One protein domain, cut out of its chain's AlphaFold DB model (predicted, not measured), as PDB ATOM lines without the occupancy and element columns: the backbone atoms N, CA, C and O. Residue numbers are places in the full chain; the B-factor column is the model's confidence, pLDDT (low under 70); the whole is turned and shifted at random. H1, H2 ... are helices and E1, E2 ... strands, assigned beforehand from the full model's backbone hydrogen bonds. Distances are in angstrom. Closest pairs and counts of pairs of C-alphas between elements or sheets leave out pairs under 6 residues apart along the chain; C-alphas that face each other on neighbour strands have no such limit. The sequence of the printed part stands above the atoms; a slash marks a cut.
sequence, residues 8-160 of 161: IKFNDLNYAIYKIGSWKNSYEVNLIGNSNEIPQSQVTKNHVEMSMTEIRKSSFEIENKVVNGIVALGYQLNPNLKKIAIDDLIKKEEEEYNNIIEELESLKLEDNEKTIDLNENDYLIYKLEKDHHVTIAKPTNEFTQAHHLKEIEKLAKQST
ATOM      1  N   ILE A   8       8.063 -24.280  23.710       94.44
ATOM      2  CA  ILE A   8       9.380 -24.693  24.203       94.44
ATOM      3  C   ILE A   8       9.308 -24.929  25.710       94.44
ATOM      4  O   ILE A   8       8.339 -24.534  26.358       94.44
ATOM      5  N   LYS A   9      10.319 -25.589  26.270       95.25
ATOM      6  CA  LYS A   9      10.496 -25.682  27.724       95.25
ATOM      7  C   LYS A   9      11.384 -24.547  28.220       95.25
ATOM      8  O   LYS A   9      12.256 -24.088  27.485       95.25
ATOM      9  N   PHE A  10      11.231 -24.155  29.482       95.50
ATOM     10  CA  PHE A  10      12.119 -23.156  30.092       95.50
ATOM     11  C   PHE A  10      13.589 -23.608  30.128       95.50
ATOM     12  O   PHE A  10      14.489 -22.771  30.103       95.50
ATOM     13  N   ASN A  11      13.856 -24.916  30.129       95.50
ATOM     14  CA  ASN A  11      15.209 -25.470  30.073       95.50
ATOM     15  C   ASN A  11      15.778 -25.692  28.656       95.50
ATOM     16  O   ASN A  11      16.829 -26.324  28.530       95.50
ATOM     17  N   ASP A  12      15.128 -25.206  27.595       94.31
ATOM     18  CA  ASP A  12      15.649 -25.362  26.235       94.31
ATOM     19  C   ASP A  12      16.917 -24.516  26.028       94.31
ATOM     20  O   ASP A  12      16.896 -23.289  26.104       94.31
ATOM     21  N   LEU A  13      18.033 -25.189  25.735       92.88
ATOM     22  CA  LEU A  13      19.350 -24.571  25.537       92.88
ATOM     23  C   LEU A  13      19.425 -23.653  24.310       92.88
ATOM     24  O   LEU A  13      20.353 -22.852  24.206       92.88
ATOM     25  N   ASN A  14      18.482 -23.774  23.374       92.94
ATOM     26  CA  ASN A  14      18.445 -22.959  22.162       92.94
ATOM     27  C   ASN A  14      17.667 -21.655  22.350       92.94
ATOM     28  O   ASN A  14      17.482 -20.931  21.373       92.94
ATOM     29  N   TYR A  15      17.193 -21.354  23.561       94.69
ATOM     30  CA  TYR A  15      16.421 -20.148  23.830       94.69
ATOM     31  C   TYR A  15      16.916 -19.425  25.079       94.69
ATOM     32  O   TYR A  15      17.285 -20.033  26.080       94.69
ATOM     33  N   ALA A  16      16.890 -18.098  25.010       95.56
ATOM     34  CA  ALA A  16      17.024 -17.220  26.157       95.56
ATOM     35  C   ALA A  16      15.649 -16.623  26.480       95.56
ATOM     36  O   ALA A  16      14.955 -16.133  25.588       95.56
ATOM     37  N   ILE A  17      15.258 -16.698  27.749       96.81
ATOM     38  CA  ILE A  17      13.933 -16.325  28.245       96.81
ATOM     39  C   ILE A  17      14.111 -15.323  29.380       96.81
ATOM     40  O   ILE A  17      14.643 -15.648  30.449       96.81
ATOM     41  N   TYR A  18      13.621 -14.111  29.148       96.75
ATOM     42  CA  TYR A  18      13.672 -13.006  30.095       96.75
ATOM     43  C   TYR A  18      12.275 -12.478  30.397       96.75
ATOM     44  O   TYR A  18      11.324 -12.696  29.650       96.75
ATOM     45  N   LYS A  19      12.166 -11.712  31.477       95.94
ATOM     46  CA  LYS A  19      11.015 -10.860  31.764       95.94
ATOM     47  C   LYS A  19      11.480  -9.422  31.895       95.94
ATOM     48  O   LYS A  19      12.555  -9.167  32.435       95.94
ATOM     49  N   ILE A  20      10.658  -8.486  31.428       94.62
ATOM     50  CA  ILE A  20      10.913  -7.064  31.649       94.62
ATOM     51  C   ILE A  20      10.745  -6.778  33.141       94.62
ATOM     52  O   ILE A  20       9.680  -7.012  33.717       94.62
ATOM     53  N   GLY A  21      11.798  -6.265  33.761       92.81
ATOM     54  CA  GLY A  21      11.842  -5.960  35.179       92.81
ATOM     55  C   GLY A  21      12.897  -4.912  35.496       92.81
ATOM     56  O   GLY A  21      13.314  -4.125  34.647       92.81
ATOM     57  N   SER A  22      13.303  -4.864  36.754       91.62
ATOM     58  CA  SER A  22      14.367  -3.980  37.208       91.62
ATOM     59  C   SER A  22      15.235  -4.740  38.185       91.62
ATOM     60  O   SER A  22      14.717  -5.479  39.024       91.62
ATOM     61  N   TRP A  23      16.540  -4.545  38.061       92.62
ATOM     62  CA  TRP A  23      17.477  -4.967  39.082       92.62
ATOM     63  C   TRP A  23      17.258  -4.153  40.360       92.62
ATOM     64  O   TRP A  23      16.724  -3.040  40.336       92.62
ATOM     65  N   LYS A  24      17.631  -4.734  41.494       91.69
ATOM     66  CA  LYS A  24      17.549  -4.112  42.814       91.69
ATOM     67  C   LYS A  24      18.565  -2.979  42.939       91.69
ATOM     68  O   LYS A  24      18.239  -1.949  43.527       91.69
ATOM     69  N   ASN A  25      19.770  -3.166  42.407       90.81
ATOM     70  CA  ASN A  25      20.810  -2.149  42.366       90.81
ATOM     71  C   ASN A  25      20.805  -1.385  41.035       90.81
ATOM     72  O   ASN A  25      20.281  -1.840  40.019       90.81
ATOM     73  N   SER A  26      21.411  -0.197  41.054       88.31
ATOM     74  CA  SER A  26      21.705   0.568  39.843       88.31
ATOM     75  C   SER A  26      23.130   0.272  39.406       88.31
ATOM     76  O   SER A  26      24.052   0.354  40.215       88.31
ATOM     77  N   TYR A  27      23.305  -0.005  38.122       90.62
ATOM     78  CA  TYR A  27      24.595  -0.337  37.534       90.62
ATOM     79  C   TYR A  27      24.969   0.719  36.509       90.62
ATOM     80  O   TYR A  27      24.110   1.198  35.775       90.62
ATOM     81  N   GLU A  28      26.241   1.100  36.465       87.19
ATOM     82  CA  GLU A  28      26.737   2.072  35.488       87.19
ATOM     83  C   GLU A  28      27.863   1.494  34.634       87.19
ATOM     84  O   GLU A  28      27.960   1.830  33.451       87.19
ATOM     85  N   VAL A  29      28.694   0.624  35.218       87.94
ATOM     86  CA  VAL A  29      29.808  -0.046  34.537       87.94
ATOM     87  C   VAL A  29      29.359  -1.403  34.001       87.94
ATOM     88  O   VAL A  29      29.664  -1.752  32.860       87.94
ATOM     89  N   ASN A  30      28.592  -2.160  34.790       85.50
ATOM     90  CA  ASN A  30      28.134  -3.485  34.395       85.50
ATOM     91  C   ASN A  30      27.024  -3.410  33.328       85.50
ATOM     92  O   ASN A  30      25.911  -2.939  33.569       85.50
ATOM     93  N   LEU A  31      27.323  -3.916  32.129       81.00
ATOM     94  CA  LEU A  31      26.420  -3.864  30.974       81.00
ATOM     95  C   LEU A  31      25.137  -4.685  31.162       81.00
ATOM     96  O   LEU A  31      24.103  -4.310  30.619       81.00
ATOM     97  N   ILE A  32      25.184  -5.773  31.935       84.38
ATOM     98  CA  ILE A  32      24.005  -6.610  32.204       84.38
ATOM     99  C   ILE A  32      23.028  -5.856  33.103       84.38
ATOM    100  O   ILE A  32      21.832  -5.807  32.825       84.38
ATOM    101  N   GLY A  33      23.556  -5.195  34.132       80.12
ATOM    102  CA  GLY A  33      22.769  -4.392  35.061       80.12
ATOM    103  C   GLY A  33      22.113  -3.154  34.434       80.12
ATOM    104  O   GLY A  33      21.148  -2.622  34.978       80.12
ATOM    105  N   ASN A  34      22.590  -2.712  33.266       81.00
ATOM    106  CA  ASN A  34      21.974  -1.635  32.483       81.00
ATOM    107  C   ASN A  34      20.728  -2.086  31.688       81.00
ATOM    108  O   ASN A  34      19.975  -1.242  31.183       81.00
ATOM    109  N   SER A  35      20.516  -3.398  31.553       85.38
ATOM    110  CA  SER A  35      19.347  -3.976  30.889       85.38
ATOM    111  C   SER A  35      18.163  -4.105  31.851       85.38
ATOM    112  O   SER A  35      18.333  -4.307  33.049       85.38
ATOM    113  N   ASN A  36      16.945  -4.030  31.313       89.44
ATOM    114  CA  ASN A  36      15.707  -4.357  32.032       89.44
ATOM    115  C   ASN A  36      15.259  -5.813  31.801       89.44
ATOM    116  O   ASN A  36      14.144  -6.178  32.168       89.44
ATOM    117  N   GLU A  37      16.102  -6.635  31.179       93.44
ATOM    118  CA  GLU A  37      15.834  -8.043  30.903       93.44
ATOM    119  C   GLU A  37      16.329  -8.919  32.060       93.44
ATOM    120  O   GLU A  37      17.529  -9.135  32.234       93.44
ATOM    121  N   ILE A  38      15.397  -9.446  32.856       95.81
ATOM    122  CA  ILE A  38      15.704 -10.305  34.001       95.81
ATOM    123  C   ILE A  38      15.556 -11.775  33.589       95.81
ATOM    124  O   ILE A  38      14.474 -12.151  33.124       95.81
ATOM    125  N   PRO A  39      16.587 -12.628  33.754       96.94
ATOM    126  CA  PRO A  39      16.502 -14.049  33.420       96.94
ATOM    127  C   PRO A  39      15.325 -14.744  34.110       96.94
ATOM    128  O   PRO A  39      15.061 -14.506  35.288       96.94
ATOM    129  N   GLN A  40      14.620 -15.612  33.385       97.12
ATOM    130  CA  GLN A  40      13.506 -16.405  33.932       97.12
ATOM    131  C   GLN A  40      13.734 -17.913  33.862       97.12
ATOM    132  O   GLN A  40      12.973 -18.667  34.462       97.12
ATOM    133  N   SER A  41      14.792 -18.367  33.186       96.75
ATOM    134  CA  SER A  41      15.189 -19.776  33.171       96.75
ATOM    135  C   SER A  41      16.619 -19.995  33.641       96.75
ATOM    136  O   SER A  41      17.471 -19.110  33.523       96.75
ATOM    137  N   GLN A  42      16.903 -21.211  34.121       96.00
ATOM    138  CA  GLN A  42      18.248 -21.593  34.561       96.00
ATOM    139  C   GLN A  42      19.267 -21.489  33.423       96.00
ATOM    140  O   GLN A  42      20.390 -21.042  33.633       96.00
ATOM    141  N   VAL A  43      18.863 -21.863  32.208       94.50
ATOM    142  CA  VAL A  43      19.693 -21.759  31.003       94.50
ATOM    143  C   VAL A  43      20.083 -20.311  30.739       94.50
ATOM    144  O   VAL A  43      21.263 -20.011  30.557       94.50
ATOM    145  N   THR A  44      19.101 -19.410  30.766       95.88
ATOM    146  CA  THR A  44      19.321 -17.984  30.518       95.88
ATOM    147  C   THR A  44      20.227 -17.386  31.586       95.88
ATOM    148  O   THR A  44      21.195 -16.707  31.256       95.88
ATOM    149  N   LYS A  45      19.969 -17.705  32.861       96.12
ATOM    150  CA  LYS A  45      20.809 -17.262  33.975       96.12
ATOM    151  C   LYS A  45      22.262 -17.706  33.791       96.12
ATOM    152  O   LYS A  45      23.164 -16.876  33.832       96.12
ATOM    153  N   ASN A  46      22.482 -18.991  33.506       94.19
ATOM    154  CA  ASN A  46      23.821 -19.539  33.287       94.19
ATOM    155  C   ASN A  46      24.528 -18.869  32.104       94.19
ATOM    156  O   ASN A  46      25.730 -18.623  32.160       94.19
ATOM    157  N   HIS A  47      23.799 -18.575  31.023       91.38
ATOM    158  CA  HIS A  47      24.369 -17.888  29.869       91.38
ATOM    159  C   HIS A  47      24.826 -16.467  30.224       91.38
ATOM    160  O   HIS A  47      25.927 -16.069  29.838       91.38
ATOM    161  N   VAL A  48      24.018 -15.730  30.989       92.69
ATOM    162  CA  VAL A  48      24.354 -14.387  31.486       92.69
ATOM    163  C   VAL A  48      25.580 -14.433  32.405       92.69
ATOM    164  O   VAL A  48      26.549 -13.717  32.153       92.69
ATOM    165  N   GLU A  49      25.587 -15.319  33.407       93.62
ATOM    166  CA  GLU A  49      26.711 -15.506  34.339       93.62
ATOM    167  C   GLU A  49      28.013 -15.858  33.598       93.62
ATOM    168  O   GLU A  49      29.063 -15.251  33.838       93.62
ATOM    169  N   MET A  50      27.946 -16.798  32.650       91.50
ATOM    170  CA  MET A  50      29.091 -17.204  31.834       91.50
ATOM    171  C   MET A  50      29.609 -16.042  30.985       91.50
ATOM    172  O   MET A  50      30.808 -15.774  30.985       91.50
ATOM    173  N   SER A  51      28.720 -15.327  30.291       90.06
ATOM    174  CA  SER A  51      29.102 -14.220  29.406       90.06
ATOM    175  C   SER A  51      29.783 -13.101  30.190       90.06
ATOM    176  O   SER A  51      30.840 -12.617  29.793       90.06
ATOM    177  N   MET A  52      29.228 -12.744  31.349       93.31
ATOM    178  CA  MET A  52      29.818 -11.761  32.252       93.31
ATOM    179  C   MET A  52      31.207 -12.182  32.737       93.31
ATOM    180  O   MET A  52      32.148 -11.389  32.708       93.31
ATOM    181  N   THR A  53      31.340 -13.440  33.156       92.62
ATOM    182  CA  THR A  53      32.596 -13.994  33.667       92.62
ATOM    183  C   THR A  53      33.684 -13.990  32.592       92.62
ATOM    184  O   THR A  53      34.820 -13.608  32.864       92.62
ATOM    185  N   GLU A  54      33.355 -14.381  31.359       92.25
ATOM    186  CA  GLU A  54      34.309 -14.388  30.244       92.25
ATOM    187  C   GLU A  54      34.737 -12.970  29.834       92.25
ATOM    188  O   GLU A  54      35.923 -12.722  29.601       92.25
ATOM    189  N   ILE A  55      33.809 -12.006  29.840       92.69
ATOM    190  CA  ILE A  55      34.148 -10.592  29.633       92.69
ATOM    191  C   ILE A  55      35.103 -10.116  30.738       92.69
ATOM    192  O   ILE A  55      36.145  -9.533  30.437       92.69
ATOM    193  N   ARG A  56      34.806 -10.404  32.011       94.81
ATOM    194  CA  ARG A  56      35.641  -9.982  33.151       94.81
ATOM    195  C   ARG A  56      37.031 -10.625  33.158       94.81
ATOM    196  O   ARG A  56      37.983 -10.002  33.603       94.81
ATOM    197  N   LYS A  57      37.191 -11.847  32.644       95.56
ATOM    198  CA  LYS A  57      38.517 -12.487  32.518       95.56
ATOM    199  C   LYS A  57      39.416 -11.816  31.480       95.56
ATOM    200  O   LYS A  57      40.637 -11.951  31.551       95.56
ATOM    201  N   SER A  58      38.832 -11.121  30.507       95.25
ATOM    202  CA  SER A  58      39.599 -10.397  29.495       95.25
ATOM    203  C   SER A  58      40.316  -9.202  30.126       95.25
ATOM    204  O   SER A  58      39.819  -8.617  31.084       95.25
ATOM    205  N   SER A  59      41.485  -8.835  29.605       95.06
ATOM    206  CA  SER A  59      42.310  -7.741  30.135       95.06
ATOM    207  C   SER A  59      42.703  -6.769  29.030       95.06
ATOM    208  O   SER A  59      43.065  -7.193  27.933       95.06
ATOM    209  N   PHE A  60      42.654  -5.475  29.332       95.25
ATOM    210  CA  PHE A  60      42.939  -4.389  28.396       95.25
ATOM    211  C   PHE A  60      43.776  -3.305  29.069       95.25
ATOM    212  O   PHE A  60      43.681  -3.110  30.278       95.25
ATOM    213  N   GLU A  61      44.572  -2.579  28.287       94.75
ATOM    214  CA  GLU A  61      45.334  -1.428  28.770       94.75
ATOM    215  C   GLU A  61      44.590  -0.125  28.450       94.75
ATOM    216  O   GLU A  61      44.325   0.180  27.286       94.75
ATOM    217  N   ILE A  62      44.245   0.643  29.484       91.25
ATOM    218  CA  ILE A  62      43.591   1.954  29.387       91.25
ATOM    219  C   ILE A  62      44.370   2.933  30.260       91.25
ATOM    220  O   ILE A  62      44.559   2.685  31.448       91.25
ATOM    221  N   GLU A  63      44.836   4.041  29.677       85.81
ATOM    222  CA  GLU A  63      45.570   5.099  30.395       85.81
ATOM    223  C   GLU A  63      46.746   4.562  31.248       85.81
ATOM    224  O   GLU A  63      46.967   4.990  32.381       85.81
ATOM    225  N   ASN A  64      47.520   3.617  30.691       88.38
ATOM    226  CA  ASN A  64      48.635   2.909  31.344       88.38
ATOM    227  C   ASN A  64      48.231   2.036  32.552       88.38
ATOM    228  O   ASN A  64      49.059   1.744  33.420       88.38
ATOM    229  N   LYS A  65      46.963   1.620  32.636       92.19
ATOM    230  CA  LYS A  65      46.462   0.669  33.634       92.19
ATOM    231  C   LYS A  65      45.836  -0.540  32.967       92.19
ATOM    232  O   LYS A  65      45.123  -0.415  31.977       92.19
ATOM    233  N   VAL A  66      46.077  -1.710  33.550       94.75
ATOM    234  CA  VAL A  66      45.414  -2.947  33.137       94.75
ATOM    235  C   VAL A  66      44.063  -3.024  33.836       94.75
ATOM    236  O   VAL A  66      43.995  -3.001  35.064       94.75
ATOM    237  N   VAL A  67      42.997  -3.112  33.051       95.69
ATOM    238  CA  VAL A  67      41.617  -3.238  33.524       95.69
ATOM    239  C   VAL A  67      40.969  -4.485  32.934       95.69
ATOM    240  O   VAL A  67      41.394  -4.979  31.887       95.69
ATOM    241  N   ASN A  68      39.929  -4.994  33.590       96.44
ATOM    242  CA  ASN A  68      39.160  -6.110  33.055       96.44
ATOM    243  C   ASN A  68      38.239  -5.683  31.897       96.44
ATOM    244  O   ASN A  68      38.016  -4.495  31.652       96.44
ATOM    245  N   GLY A  69      37.680  -6.661  31.181       94.88
ATOM    246  CA  GLY A  69      36.820  -6.393  30.031       94.88
ATOM    247  C   GLY A  69      35.517  -5.665  30.356       94.88
ATOM    248  O   GLY A  69      35.032  -4.927  29.503       94.88
ATOM    249  N   ILE A  70      34.969  -5.796  31.569       94.56
ATOM    250  CA  ILE A  70      33.750  -5.069  31.959       94.56
ATOM    251  C   ILE A  70      34.063  -3.576  32.083       94.56
ATOM    252  O   ILE A  70      33.386  -2.758  31.461       94.56
ATOM    253  N   VAL A  71      35.139  -3.223  32.796       94.88
ATOM    254  CA  VAL A  71      35.621  -1.836  32.889       94.88
ATOM    255  C   VAL A  71      35.952  -1.286  31.503       94.88
ATOM    256  O   VAL A  71      35.541  -0.173  31.176       94.88
ATOM    257  N   ALA A  72      36.658  -2.058  30.670       94.12
ATOM    258  CA  ALA A  72      37.055  -1.615  29.337       94.12
ATOM    259  C   ALA A  72      35.850  -1.305  28.438       94.12
ATOM    260  O   ALA A  72      35.787  -0.235  27.829       94.12
ATOM    261  N   LEU A  73      34.868  -2.211  28.388       91.38
ATOM    262  CA  LEU A  73      33.654  -2.011  27.603       91.38
ATOM    263  C   LEU A  73      32.802  -0.873  28.168       91.38
ATOM    264  O   LEU A  73      32.338  -0.038  27.397       91.38
ATOM    265  N   GLY A  74      32.637  -0.793  29.490       90.38
ATOM    266  CA  GLY A  74      31.944   0.319  30.136       90.38
ATOM    267  C   GLY A  74      32.573   1.663  29.760       90.38
ATOM    268  O   GLY A  74      31.882   2.556  29.270       90.38
ATOM    269  N   TYR A  75      33.894   1.790  29.903       90.44
ATOM    270  CA  TYR A  75      34.644   3.004  29.561       90.44
ATOM    271  C   TYR A  75      34.519   3.381  28.072       90.44
ATOM    272  O   TYR A  75      34.426   4.562  27.723       90.44
ATOM    273  N   GLN A  76      34.494   2.387  27.178       87.25
ATOM    274  CA  GLN A  76      34.336   2.612  25.741       87.25
ATOM    275  C   GLN A  76      32.905   3.026  25.364       87.25
ATOM    276  O   GLN A  76      32.737   3.909  24.520       87.25
ATOM    277  N   LEU A  77      31.893   2.391  25.959       84.50
ATOM    278  CA  LEU A  77      30.488   2.519  25.564       84.50
ATOM    279  C   LEU A  77      29.742   3.644  26.290       84.50
ATOM    280  O   LEU A  77      28.779   4.173  25.741       84.50
ATOM    281  N   ASN A  78      30.173   4.028  27.494       85.00
ATOM    282  CA  ASN A  78      29.529   5.066  28.295       85.00
ATOM    283  C   ASN A  78      30.449   6.295  28.444       85.00
ATOM    284  O   ASN A  78      31.349   6.300  29.291       85.00
ATOM    285  N   PRO A  79      30.212   7.384  27.683       84.06
ATOM    286  CA  PRO A  79      31.030   8.597  27.746       84.06
ATOM    287  C   PRO A  79      31.108   9.234  29.138       84.06
ATOM    288  O   PRO A  79      32.078   9.931  29.435       84.06
ATOM    289  N   ASN A  80      30.116   9.006  30.008       85.62
ATOM    290  CA  ASN A  80      30.131   9.560  31.361       85.62
ATOM    291  C   ASN A  80      31.186   8.901  32.254       85.62
ATOM    292  O   ASN A  80      31.729   9.581  33.122       85.62
ATOM    293  N   LEU A  81      31.539   7.636  32.002       88.50
ATOM    294  CA  LEU A  81      32.569   6.937  32.774       88.50
ATOM    295  C   LEU A  81      33.970   7.496  32.507       88.50
ATOM    296  O   LEU A  81      34.814   7.454  33.393       88.50
ATOM    297  N   LYS A  82      34.200   8.133  31.350       86.81
ATOM    298  CA  LYS A  82      35.479   8.794  31.027       86.81
ATOM    299  C   LYS A  82      35.810   9.984  31.934       86.81
ATOM    300  O   LYS A  82      36.926  10.485  31.906       86.81
ATOM    301  N   LYS A  83      34.834  10.473  32.707       88.62
ATOM    302  CA  LYS A  83      35.016  11.556  33.687       88.62
ATOM    303  C   LYS A  83      35.445  11.036  35.064       88.62
ATOM    304  O   LYS A  83      35.749  11.843  35.937       88.62
ATOM    305  N   ILE A  84      35.422   9.720  35.269       91.12
ATOM    306  CA  ILE A  84      35.744   9.054  36.530       91.12
ATOM    307  C   ILE A  84      37.176   8.519  36.435       91.12
ATOM    308  O   ILE A  84      37.593   8.029  35.388       91.12
ATOM    309  N   ALA A  85      37.940   8.613  37.525       93.56
ATOM    310  CA  ALA A  85      39.286   8.054  37.566       93.56
ATOM    311  C   ALA A  85      39.246   6.526  37.394       93.56
ATOM    312  O   ALA A  85      38.415   5.851  38.000       93.56
ATOM    313  N   ILE A  86      40.186   5.967  36.622       93.56
ATOM    314  CA  ILE A  86      40.230   4.523  36.331       93.56
ATOM    315  C   ILE A  86      40.239   3.662  37.608       93.56
ATOM    316  O   ILE A  86      39.580   2.630  37.644       93.56
ATOM    317  N   ASP A  87      40.913   4.095  38.682       93.62
ATOM    318  CA  ASP A  87      40.920   3.347  39.954       93.62
ATOM    319  C   ASP A  87      39.538   3.260  40.603       93.62
ATOM    320  O   ASP A  87      39.198   2.244  41.211       93.62
ATOM    321  N   ASP A  88      38.739   4.317  40.478       94.88
ATOM    322  CA  ASP A  88      37.389   4.348  41.030       94.88
ATOM    323  C   ASP A  88      36.433   3.527  40.161       94.88
ATOM    324  O   ASP A  88      35.559   2.851  40.698       94.88
ATOM    325  N   LEU A  89      36.648   3.492  38.840       94.25
ATOM    326  CA  LEU A  89      35.920   2.591  37.941       94.25
ATOM    327  C   LEU A  89      36.187   1.119  38.254       94.25
ATOM    328  O   LEU A  89      35.246   0.334  38.263       94.25
ATOM    329  N   ILE A  90      37.439   0.744  38.540       94.50
ATOM    330  CA  ILE A  90      37.790  -0.633  38.920       94.50
ATOM    331  C   ILE A  90      37.080  -1.026  40.220       94.50
ATOM    332  O   ILE A  90      36.477  -2.092  40.296       94.50
ATOM    333  N   LYS A  91      37.108  -0.160  41.241       95.62
ATOM    334  CA  LYS A  91      36.413  -0.428  42.512       95.62
ATOM    335  C   LYS A  91      34.902  -0.538  42.325       95.62
ATOM    336  O   LYS A  91      34.284  -1.437  42.885       95.62
ATOM    337  N   LYS A  92      34.323   0.374  41.541       95.06
ATOM    338  CA  LYS A  92      32.890   0.386  41.244       95.06
ATOM    339  C   LYS A  92      32.474  -0.854  40.460       95.06
ATOM    340  O   LYS A  92      31.431  -1.418  40.753       95.06
ATOM    341  N   GLU A  93      33.285  -1.304  39.505       95.62
ATOM    342  CA  GLU A  93      33.022  -2.551  38.785       95.62
ATOM    343  C   GLU A  93      33.048  -3.765  39.710       95.62
ATOM    344  O   GLU A  93      32.154  -4.592  39.605       95.62
ATOM    345  N   GLU A  94      34.000  -3.854  40.643       96.06
ATOM    346  CA  GLU A  94      34.053  -4.955  41.612       96.06
ATOM    347  C   GLU A  94      32.784  -5.007  42.481       96.06
ATOM    348  O   GLU A  94      32.197  -6.070  42.683       96.06
ATOM    349  N   GLU A  95      32.337  -3.851  42.979       96.19
ATOM    350  CA  GLU A  95      31.093  -3.729  43.747       96.19
ATOM    351  C   GLU A  95      29.875  -4.130  42.902       96.19
ATOM    352  O   GLU A  95      29.068  -4.964  43.314       96.19
ATOM    353  N   GLU A  96      29.765  -3.582  41.690       95.75
ATOM    354  CA  GLU A  96      28.686  -3.890  40.754       95.75
ATOM    355  C   GLU A  96      28.677  -5.372  40.347       95.75
ATOM    356  O   GLU A  96      27.610  -5.975  40.249       95.75
ATOM    357  N   TYR A  97      29.842  -5.990  40.151       95.38
ATOM    358  CA  TYR A  97      29.961  -7.408  39.827       95.38
ATOM    359  C   TYR A  97      29.447  -8.295  40.966       95.38
ATOM    360  O   TYR A  97      28.671  -9.220  40.729       95.38
ATOM    361  N   ASN A  98      29.842  -8.013  42.207       95.69
ATOM    362  CA  ASN A  98      29.379  -8.799  43.350       95.69
ATOM    363  C   ASN A  98      27.867  -8.635  43.551       95.69
ATOM    364  O   ASN A  98      27.153  -9.628  43.674       95.69
ATOM    365  N   ASN A  99      27.361  -7.402  43.451       96.19
ATOM    366  CA  ASN A  99      25.932  -7.120  43.554       96.19
ATOM    367  C   ASN A  99      25.110  -7.862  42.491       96.19
ATOM    368  O   ASN A  99      24.073  -8.436  42.812       96.19
ATOM    369  N   ILE A 100      25.531  -7.855  41.219       94.88
ATOM    370  CA  ILE A 100      24.767  -8.535  40.159       94.88
ATOM    371  C   ILE A 100      24.814 -10.059  40.306       94.88
ATOM    372  O   ILE A 100      23.816 -10.715  40.023       94.88
ATOM    373  N   ILE A 101      25.927 -10.634  40.779       95.06
ATOM    374  CA  ILE A 101      26.009 -12.071  41.073       95.06
ATOM    375  C   ILE A 101      25.032 -12.440  42.191       95.06
ATOM    376  O   ILE A 101      24.239 -13.363  42.015       95.06
ATOM    377  N   GLU A 102      25.019 -11.689  43.295       95.81
ATOM    378  CA  GLU A 102      24.065 -11.908  44.387       95.81
ATOM    379  C   GLU A 102      22.611 -11.796  43.904       95.81
ATOM    380  O   GLU A 102      21.756 -12.614  44.256       95.81
ATOM    381  N   GLU A 103      22.316 -10.801  43.062       95.50
ATOM    382  CA  GLU A 103      20.987 -10.653  42.478       95.50
ATOM    383  C   GLU A 103      20.612 -11.844  41.592       95.50
ATOM    384  O   GLU A 103      19.523 -12.392  41.774       95.50
ATOM    385  N   LEU A 104      21.509 -12.288  40.702       95.06
ATOM    386  CA  LEU A 104      21.324 -13.461  39.839       95.06
ATOM    387  C   LEU A 104      21.066 -14.733  40.658       95.06
ATOM    388  O   LEU A 104      20.146 -15.493  40.348       95.06
ATOM    389  N   GLU A 105      21.833 -14.960  41.723       94.88
ATOM    390  CA  GLU A 105      21.652 -16.095  42.633       94.88
ATOM    391  C   GLU A 105      20.306 -16.055  43.368       94.88
ATOM    392  O   GLU A 105      19.721 -17.104  43.645       94.88
ATOM    393  N   SER A 106      19.782 -14.856  43.635       95.38
ATOM    394  CA  SER A 106      18.501 -14.656  44.318       95.38
ATOM    395  C   SER A 106      17.267 -14.736  43.406       95.38
ATOM    396  O   SER A 106      16.132 -14.706  43.904       95.38
ATOM    397  N   LEU A 107      17.453 -14.829  42.082       95.38
ATOM    398  CA  LEU A 107      16.345 -14.846  41.129       95.38
ATOM    399  C   LEU A 107      15.438 -16.061  41.344       95.38
ATOM    400  O   LEU A 107      15.868 -17.213  41.365       95.38
ATOM    401  N   LYS A 108      14.133 -15.794  41.423       94.75
ATOM    402  CA  LYS A 108      13.105 -16.834  41.362       94.75
ATOM    403  C   LYS A 108      12.846 -17.175  39.900       94.75
ATOM    404  O   LYS A 108      12.169 -16.422  39.204       94.75
ATOM    405  N   LEU A 109      13.422 -18.284  39.456       96.56
ATOM    406  CA  LEU A 109      13.272 -18.794  38.098       96.56
ATOM    407  C   LEU A 109      12.007 -19.649  37.971       96.56
ATOM    408  O   LEU A 109      11.505 -20.196  38.956       96.56
ATOM    409  N   GLU A 110      11.504 -19.760  36.749       96.75
ATOM    410  CA  GLU A 110      10.405 -20.658  36.411       96.75
ATOM    411  C   GLU A 110      10.852 -22.126  36.441       96.75
ATOM    412  O   GLU A 110      12.040 -22.444  36.328       96.75
ATOM    413  N   ASP A 111       9.886 -23.033  36.594       95.50
ATOM    414  CA  ASP A 111      10.149 -24.473  36.580       95.50
ATOM    415  C   ASP A 111      10.708 -24.903  35.213       95.50
ATOM    416  O   ASP A 111      10.141 -24.594  34.164       95.50
ATOM    417  N   ASN A 112      11.809 -25.654  35.226       94.06
ATOM    418  CA  ASN A 112      12.496 -26.141  34.030       94.06
ATOM    419  C   ASN A 112      11.597 -26.959  33.090       94.06
ATOM    420  O   ASN A 112      11.803 -26.931  31.875       94.06
ATOM    421  N   GLU A 113      10.616 -27.683  33.633       95.50
ATOM    422  CA  GLU A 113       9.695 -28.524  32.864       95.50
ATOM    423  C   GLU A 113       8.442 -27.773  32.401       95.50
ATOM    424  O   GLU A 113       7.670 -28.300  31.590       95.50
ATOM    425  N   LYS A 114       8.243 -26.530  32.863       95.31
ATOM    426  CA  LYS A 114       7.173 -25.660  32.372       95.31
ATOM    427  C   LYS A 114       7.380 -25.393  30.884       95.31
ATOM    428  O   LYS A 114       8.504 -25.240  30.402       95.31
ATOM    429  N   THR A 115       6.268 -25.332  30.157       94.56
ATOM    430  CA  THR A 115       6.258 -24.974  28.736       94.56
ATOM    431  C   THR A 115       5.723 -23.564  28.542       94.56
ATOM    432  O   THR A 115       4.905 -23.095  29.331       94.56
ATOM    433  N   ILE A 116       6.210 -22.908  27.496       94.12
ATOM    434  CA  ILE A 116       5.934 -21.517  27.138       94.12
ATOM    435  C   ILE A 116       5.634 -21.462  25.634       94.12
ATOM    436  O   ILE A 116       6.253 -22.197  24.857       94.12
ATOM    437  N   ASP A 117       4.654 -20.658  25.221       93.88
ATOM    438  CA  ASP A 117       4.351 -20.462  23.799       93.88
ATOM    439  C   ASP A 117       5.282 -19.391  23.235       93.88
ATOM    440  O   ASP A 117       5.375 -18.293  23.779       93.88
ATOM    441  N   LEU A 118       5.954 -19.665  22.115       92.38
ATOM    442  CA  LEU A 118       6.849 -18.680  21.504       92.38
ATOM    443  C   LEU A 118       6.150 -17.369  21.099       92.38
ATOM    444  O   LEU A 118       6.837 -16.372  20.878       92.38
ATOM    445  N   ASN A 119       4.818 -17.347  20.992       89.19
ATOM    446  CA  ASN A 119       4.023 -16.162  20.669       89.19
ATOM    447  C   ASN A 119       3.430 -15.448  21.895       89.19
ATOM    448  O   ASN A 119       2.645 -14.517  21.705       89.19
ATOM    449  N   GLU A 120       3.732 -15.874  23.122       87.50
ATOM    450  CA  GLU A 120       3.242 -15.166  24.304       87.50
ATOM    451  C   GLU A 120       4.021 -13.873  24.579       87.50
ATOM    452  O   GLU A 120       5.182 -13.723  24.196       87.50
ATOM    453  N   ASN A 121       3.368 -12.933  25.265       92.75
ATOM    454  CA  ASN A 121       3.905 -11.593  25.518       92.75
ATOM    455  C   ASN A 121       4.303 -11.370  26.987       92.75
ATOM    456  O   ASN A 121       4.665 -10.256  27.362       92.75
ATOM    457  N   ASP A 122       4.226 -12.405  27.827       92.31
ATOM    458  CA  ASP A 122       4.617 -12.315  29.240       92.31
ATOM    459  C   ASP A 122       6.145 -12.372  29.417       92.31
ATOM    460  O   ASP A 122       6.674 -11.936  30.446       92.31
ATOM    461  N   TYR A 123       6.851 -12.857  28.390       95.75
ATOM    462  CA  TYR A 123       8.299 -13.019  28.351       95.75
ATOM    463  C   TYR A 123       8.890 -12.439  27.068       95.75
ATOM    464  O   TYR A 123       8.246 -12.372  26.021       95.75
ATOM    465  N   LEU A 124      10.160 -12.062  27.160       96.50
ATOM    466  CA  LEU A 124      11.023 -11.804  26.019       96.50
ATOM    467  C   LEU A 124      11.742 -13.108  25.686       96.50
ATOM    468  O   LEU A 124      12.495 -13.627  26.516       96.50
ATOM    469  N   ILE A 125      11.493 -13.644  24.495       96.56
ATOM    470  CA  ILE A 125      12.031 -14.940  24.084       96.56
ATOM    471  C   ILE A 125      12.905 -14.744  22.850       96.56
ATOM    472  O   ILE A 125      12.461 -14.274  21.798       96.56
ATOM    473  N   TYR A 126      14.167 -15.135  22.981       94.94
ATOM    474  CA  TYR A 126      15.143 -15.086  21.905       94.94
ATOM    475  C   TYR A 126      15.598 -16.495  21.558       94.94
ATOM    476  O   TYR A 126      16.050 -17.238  22.425       94.94
ATOM    477  N   LYS A 127      15.537 -16.852  20.278       94.56
ATOM    478  CA  LYS A 127      16.172 -18.057  19.755       94.56
ATOM    479  C   LYS A 127      17.663 -17.802  19.574       94.56
ATOM    480  O   LYS A 127      18.055 -16.845  18.908       94.56
ATOM    481  N   LEU A 128      18.480 -18.661  20.158       91.88
ATOM    482  CA  LEU A 128      19.929 -18.634  20.065       91.88
ATOM    483  C   LEU A 128      20.360 -19.481  18.869       91.88
ATOM    484  O   LEU A 128      20.215 -20.702  18.863       91.88
ATOM    485  N   GLU A 129      20.889 -18.830  17.839       88.56
ATOM    486  CA  GLU A 129      21.384 -19.493  16.635       88.56
ATOM    487  C   GLU A 129      22.892 -19.289  16.513       88.56
ATOM    488  O   GLU A 129      23.399 -18.187  16.709       88.56
ATOM    489  N   LYS A 130      23.629 -20.352  16.178       82.69
ATOM    490  CA  LYS A 130      25.053 -20.229  15.860       82.69
ATOM    491  C   LYS A 130      25.207 -19.766  14.419       82.69
ATOM    492  O   LYS A 130      24.784 -20.468  13.504       82.69
ATOM    493  N   ASP A 131      25.861 -18.631  14.236       78.81
ATOM    494  CA  ASP A 131      26.319 -18.144  12.943       78.81
ATOM    495  C   ASP A 131      27.852 -18.109  12.940       78.81
ATOM    496  O   ASP A 131      28.486 -17.279  13.594       78.81
ATOM    497  N   HIS A 132      28.453 -19.077  12.243       77.81
ATOM    498  CA  HIS A 132      29.896 -19.332  12.217       77.81
ATOM    499  C   HIS A 132      30.500 -19.484  13.626       77.81
ATOM    500  O   HIS A 132      30.444 -20.564  14.219       77.81
ATOM    501  N   HIS A 133      31.083 -18.408  14.155       75.31
ATOM    502  CA  HIS A 133      31.769 -18.363  15.447       75.31
ATOM    503  C   HIS A 133      31.007 -17.555  16.506       75.31
ATOM    504  O   HIS A 133      31.504 -17.406  17.620       75.31
ATOM    505  N   VAL A 134      29.822 -17.030  16.178       73.50
ATOM    506  CA  VAL A 134      29.056 -16.119  17.036       73.50
ATOM    507  C   VAL A 134      27.663 -16.686  17.295       73.50
ATOM    508  O   VAL A 134      27.030 -17.257  16.410       73.50
ATOM    509  N   THR A 135      27.175 -16.531  18.523       81.00
ATOM    510  CA  THR A 135      25.774 -16.802  18.855       81.00
ATOM    511  C   THR A 135      24.956 -15.544  18.592       81.00
ATOM    512  O   THR A 135      25.235 -14.494  19.166       81.00
ATOM    513  N   ILE A 136      23.943 -15.650  17.738       85.44
ATOM    514  CA  ILE A 136      22.990 -14.583  17.443       85.44
ATOM    515  C   ILE A 136      21.696 -14.869  18.199       85.44
ATOM    516  O   ILE A 136      21.129 -15.955  18.086       85.44
ATOM    517  N   ALA A 137      21.212 -13.876  18.939       89.69
ATOM    518  CA  ALA A 137      19.895 -13.898  19.559       89.69
ATOM    519  C   ALA A 137      18.859 -13.312  18.588       89.69
ATOM    520  O   ALA A 137      18.954 -12.149  18.198       89.69
ATOM    521  N   LYS A 138      17.868 -14.113  18.181       92.06
ATOM    522  CA  LYS A 138      16.772 -13.687  17.298       92.06
ATOM    523  C   LYS A 138      15.450 -13.641  18.065       92.06
ATOM    524  O   LYS A 138      15.060 -14.676  18.604       92.06
ATOM    525  N   PRO A 139      14.738 -12.499  18.100       93.81
ATOM    526  CA  PRO A 139      13.407 -12.424  18.700       93.81
ATOM    527  C   PRO A 139      12.458 -13.460  18.088       93.81
ATOM    528  O   PRO A 139      12.407 -13.591  16.863       93.81
ATOM    529  N   THR A 140      11.704 -14.192  18.910       93.44
ATOM    530  CA  THR A 140      10.778 -15.226  18.409       93.44
ATOM    531  C   THR A 140       9.408 -14.678  18.025       93.44
ATOM    532  O   THR A 140       8.685 -15.330  17.275       93.44
ATOM    533  N   ASN A 141       9.045 -13.489  18.515       92.00
ATOM    534  CA  ASN A 141       7.758 -12.850  18.256       92.00
ATOM    535  C   ASN A 141       7.862 -11.316  18.150       92.00
ATOM    536  O   ASN A 141       8.891 -10.713  18.468       92.00
ATOM    537  N   GLU A 142       6.771 -10.684  17.705       93.62
ATOM    538  CA  GLU A 142       6.686  -9.229  17.505       93.62
ATOM    539  C   GLU A 142       6.867  -8.439  18.807       93.62
ATOM    540  O   GLU A 142       7.449  -7.356  18.790       93.62
ATOM    541  N   PHE A 143       6.409  -8.977  19.941       94.19
ATOM    542  CA  PHE A 143       6.572  -8.336  21.245       94.19
ATOM    543  C   PHE A 143       8.053  -8.219  21.629       94.19
ATOM    544  O   PHE A 143       8.535  -7.124  21.928       94.19
ATOM    545  N   THR A 144       8.791  -9.326  21.527       94.50
ATOM    546  CA  THR A 144      10.233  -9.371  21.788       94.50
ATOM    547  C   THR A 144      10.989  -8.516  20.775       94.50
ATOM    548  O   THR A 144      11.894  -7.773  21.141       94.50
ATOM    549  N   GLN A 145      10.588  -8.543  19.500       94.81
ATOM    550  CA  GLN A 145      11.204  -7.710  18.469       94.81
ATOM    551  C   GLN A 145      11.019  -6.215  18.758       94.81
ATOM    552  O   GLN A 145      11.968  -5.441  18.634       94.81
ATOM    553  N   ALA A 146       9.818  -5.799  19.160       93.94
ATOM    554  CA  ALA A 146       9.526  -4.409  19.480       93.94
ATOM    555  C   ALA A 146      10.318  -3.919  20.700       93.94
ATOM    556  O   ALA A 146      10.761  -2.771  20.715       93.94
ATOM    557  N   HIS A 147      10.507  -4.765  21.718       93.31
ATOM    558  CA  HIS A 147      11.371  -4.447  22.859       93.31
ATOM    559  C   HIS A 147      12.845  -4.352  22.436       93.31
ATOM    560  O   HIS A 147      13.471  -3.320  22.678       93.31
ATOM    561  N   HIS A 148      13.353  -5.336  21.691       91.38
ATOM    562  CA  HIS A 148      14.731  -5.348  21.196       91.38
ATOM    563  C   HIS A 148      15.077  -4.091  20.376       91.38
ATOM    564  O   HIS A 148      16.103  -3.447  20.603       91.38
ATOM    565  N   LEU A 149      14.190  -3.682  19.460       92.19
ATOM    566  CA  LEU A 149      14.366  -2.460  18.668       92.19
ATOM    567  C   LEU A 149      14.375  -1.197  19.541       92.19
ATOM    568  O   LEU A 149      15.183  -0.300  19.305       92.19
ATOM    569  N   LYS A 150      13.526  -1.129  20.575       90.88
ATOM    570  CA  LYS A 150      13.515  -0.000  21.520       90.88
ATOM    571  C   LYS A 150      14.819   0.108  22.305       90.88
ATOM    572  O   LYS A 150      15.306   1.224  22.492       90.88
ATOM    573  N   GLU A 151      15.397  -1.009  22.744       86.31
ATOM    574  CA  GLU A 151      16.696  -0.987  23.429       86.31
ATOM    575  C   GLU A 151      17.819  -0.547  22.474       86.31
ATOM    576  O   GLU A 151      18.633   0.298  22.851       86.31
ATOM    577  N   ILE A 152      17.814  -0.986  21.208       86.38
ATOM    578  CA  ILE A 152      18.760  -0.487  20.190       86.38
ATOM    579  C   ILE A 152      18.621   1.031  19.999       86.38
ATOM    580  O   ILE A 152      19.621   1.751  19.995       86.38
ATOM    581  N   GLU A 153      17.397   1.549  19.866       86.75
ATOM    582  CA  GLU A 153      17.161   2.991  19.724       86.75
ATOM    583  C   GLU A 153      17.628   3.787  20.948       86.75
ATOM    584  O   GLU A 153      18.165   4.891  20.812       86.75
ATOM    585  N   LYS A 154      17.415   3.249  22.154       82.75
ATOM    586  CA  LYS A 154      17.876   3.846  23.411       82.75
ATOM    587  C   LYS A 154      19.402   3.925  23.445       82.75
ATOM    588  O   LYS A 154      19.930   4.999  23.739       82.75
ATOM    589  N   LEU A 155      20.096   2.851  23.070       76.62
ATOM    590  CA  LEU A 155      21.559   2.818  22.977       76.62
ATOM    591  C   LEU A 155      22.086   3.800  21.918       76.62
ATOM    592  O   LEU A 155      23.021   4.554  22.185       76.62
ATOM    593  N   ALA A 156      21.446   3.872  20.748       77.44
ATOM    594  CA  ALA A 156      21.823   4.806  19.684       77.44
ATOM    595  C   ALA A 156      21.686   6.282  20.107       77.44
ATOM    596  O   ALA A 156      22.507   7.119  19.734       77.44
ATOM    597  N   LYS A 157      20.671   6.613  20.917       76.12
ATOM    598  CA  LYS A 157      20.486   7.962  21.483       76.12
ATOM    599  C   LYS A 157      21.498   8.294  22.581       76.12
ATOM    600  O   LYS A 157      21.785   9.468  22.804       76.12
ATOM    601  N   GLN A 158      22.002   7.287  23.293       67.12
ATOM    602  CA  GLN A 158      23.010   7.462  24.341       67.12
ATOM    603  C   GLN A 158      24.419   7.650  23.767       67.12
ATOM    604  O   GLN A 158      25.203   8.383  24.355       67.12
ATOM    605  N   SER A 159      24.723   7.061  22.606       57.97
ATOM    606  CA  SER A 159      26.027   7.204  21.943       57.97
ATOM    607  C   SER A 159      26.210   8.514  21.162       57.97
ATOM    608  O   SER A 159      27.327   8.831  20.763       57.97
ATOM    609  N   THR A 160      25.136   9.285  20.941       53.25
ATOM    610  CA  THR A 160      25.151  10.577  20.222       53.25
ATOM    611  C   THR A 160      25.138  11.816  21.131       53.25
ATOM    612  O   THR A 160      25.061  12.935  20.621       53.25
TER     613      THR A 160
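Overview. This is residues 8 to 160 of the 161 residues of an uncharacterized protein of Methanobrevibacter curvatus (UniProt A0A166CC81). A curled, strongly twisted sheet of four strands, E2 E1 E6 E7, sits at one end of the body, and H1 leads from it to the other end, where H2 and the small hairpin of E3 and E4 lie. H3 runs back from that far end toward the sheet's end, while H4 lies over E6 and extends away from the sheet without touching another helix; the long link between E1 and E2, residues 21 to 36, has no named element, and its C-alphas lie 3 to 15 A from the mean of all C-alphas. The printed part has 153 residues, with four named helices and seven named strands in the order E1 E2 H1 E3 E4 H2 H3 E5 E6 E7 H4. The larger sheet has the order E2 E1 E6 E7 and the smaller one E3 E4, both antiparallel throughout. The class is mixed, helices and strands, and the whole is compact, with a radius of gyration of the C-alphas of 16.5 A and spans of 50 by 33 by 32 A.

Along the chain. In the larger sheet, E1 is residues 15 to 20, 16.2 A long, and begins with C-alpha 15 at (16.421, -20.148, 23.830). E2 is residues 37 to 39, 6.5 A; E6 is residues 124 to 131, 21.1 A; and E7 is residues 134 to 139, 16.2 A. H1 is residues 42 to 57, 22.3 A. E3 is residues 59 to 62, 9.8 A, and E4 is residues 65 to 68, 10.0 A. H2 is residues 69 to 77, 11.8 A. H3, residues 86 to 106, is the longest helix at 30.1 A, beginning with C-alpha 86 at (40.230, 4.523, 36.331). E5 is residues 115 to 117, 7.0 A. H4 is residues 142 to 158, 24.3 A, ending with C-alpha 158 at (23.010, 7.462, 24.341).

Arrangement. E1 and E6 are inner strands, antiparallel at 147 degrees, with N 16 and O 126 2.9 A apart, within hydrogen-bond range. The pairing of E1 is staggered: residues 15 to 18 pair with E6 and residues 18 to 20 with E2. E1 and the edge strand E2 form a hairpin, with N 19 and O 38 2.9 A apart. E6 and the edge strand E7 form another, with N 129 and O 136 2.9 A apart. H4 is on this sheet at a height of 6.7 A, only just over E6 with 3 C-alphas falling on it, and runs across the strands, at 81 degrees to E6 on the local plane; their closest C-alphas are those of Leu 124 and Thr 144, 4.9 A apart. H1 is on the sheet too, but only just at the sheet's level, with a height of 3.7 A; the closest C-alphas of H1 and E1 are those of Thr 44 and Ala 16, 5.0 A apart. H1 touches H2 with residues 52 to 57 alone, about perpendicular at 86 degrees, closest at the C-alphas of Arg 56 and Gly 69, 4.9 A. H3 and H1 only just touch, with 3 pairs of C-alphas within 8 A, closest at Leu 104 and Lys 45, 7.0 A; they run opposite ways at a shallow tilt of 17 degrees. H3 touches H2 with residues 89 to 93 alone, at a steep tilt of 69 degrees, only just short of about perpendicular, closest at the C-alphas of Glu 93 and Val 71, 6.5 A. In the hairpin of E3 and E4, N 60 and O 67 are 2.9 A apart. E5 pairs with no named strand, but its residues 115 to 116 pair antiparallel with residues 8 to 9. H4 is apart from H1, H2 and H3. In H1, H2, H3 and H4 every O i to N i+4 pair is within hydrogen-bond range.

Size, cuts and confidence. The two C-alphas farthest apart are those of Asn 64 and Thr 115, 50.8 A. The printed part has no cut. The one long link joins E1 to E2, with 16 residues between them. The mean pLDDT of the printed part is 91.0, and residues 158 to 160, of which 158 belongs to H4, are under 70.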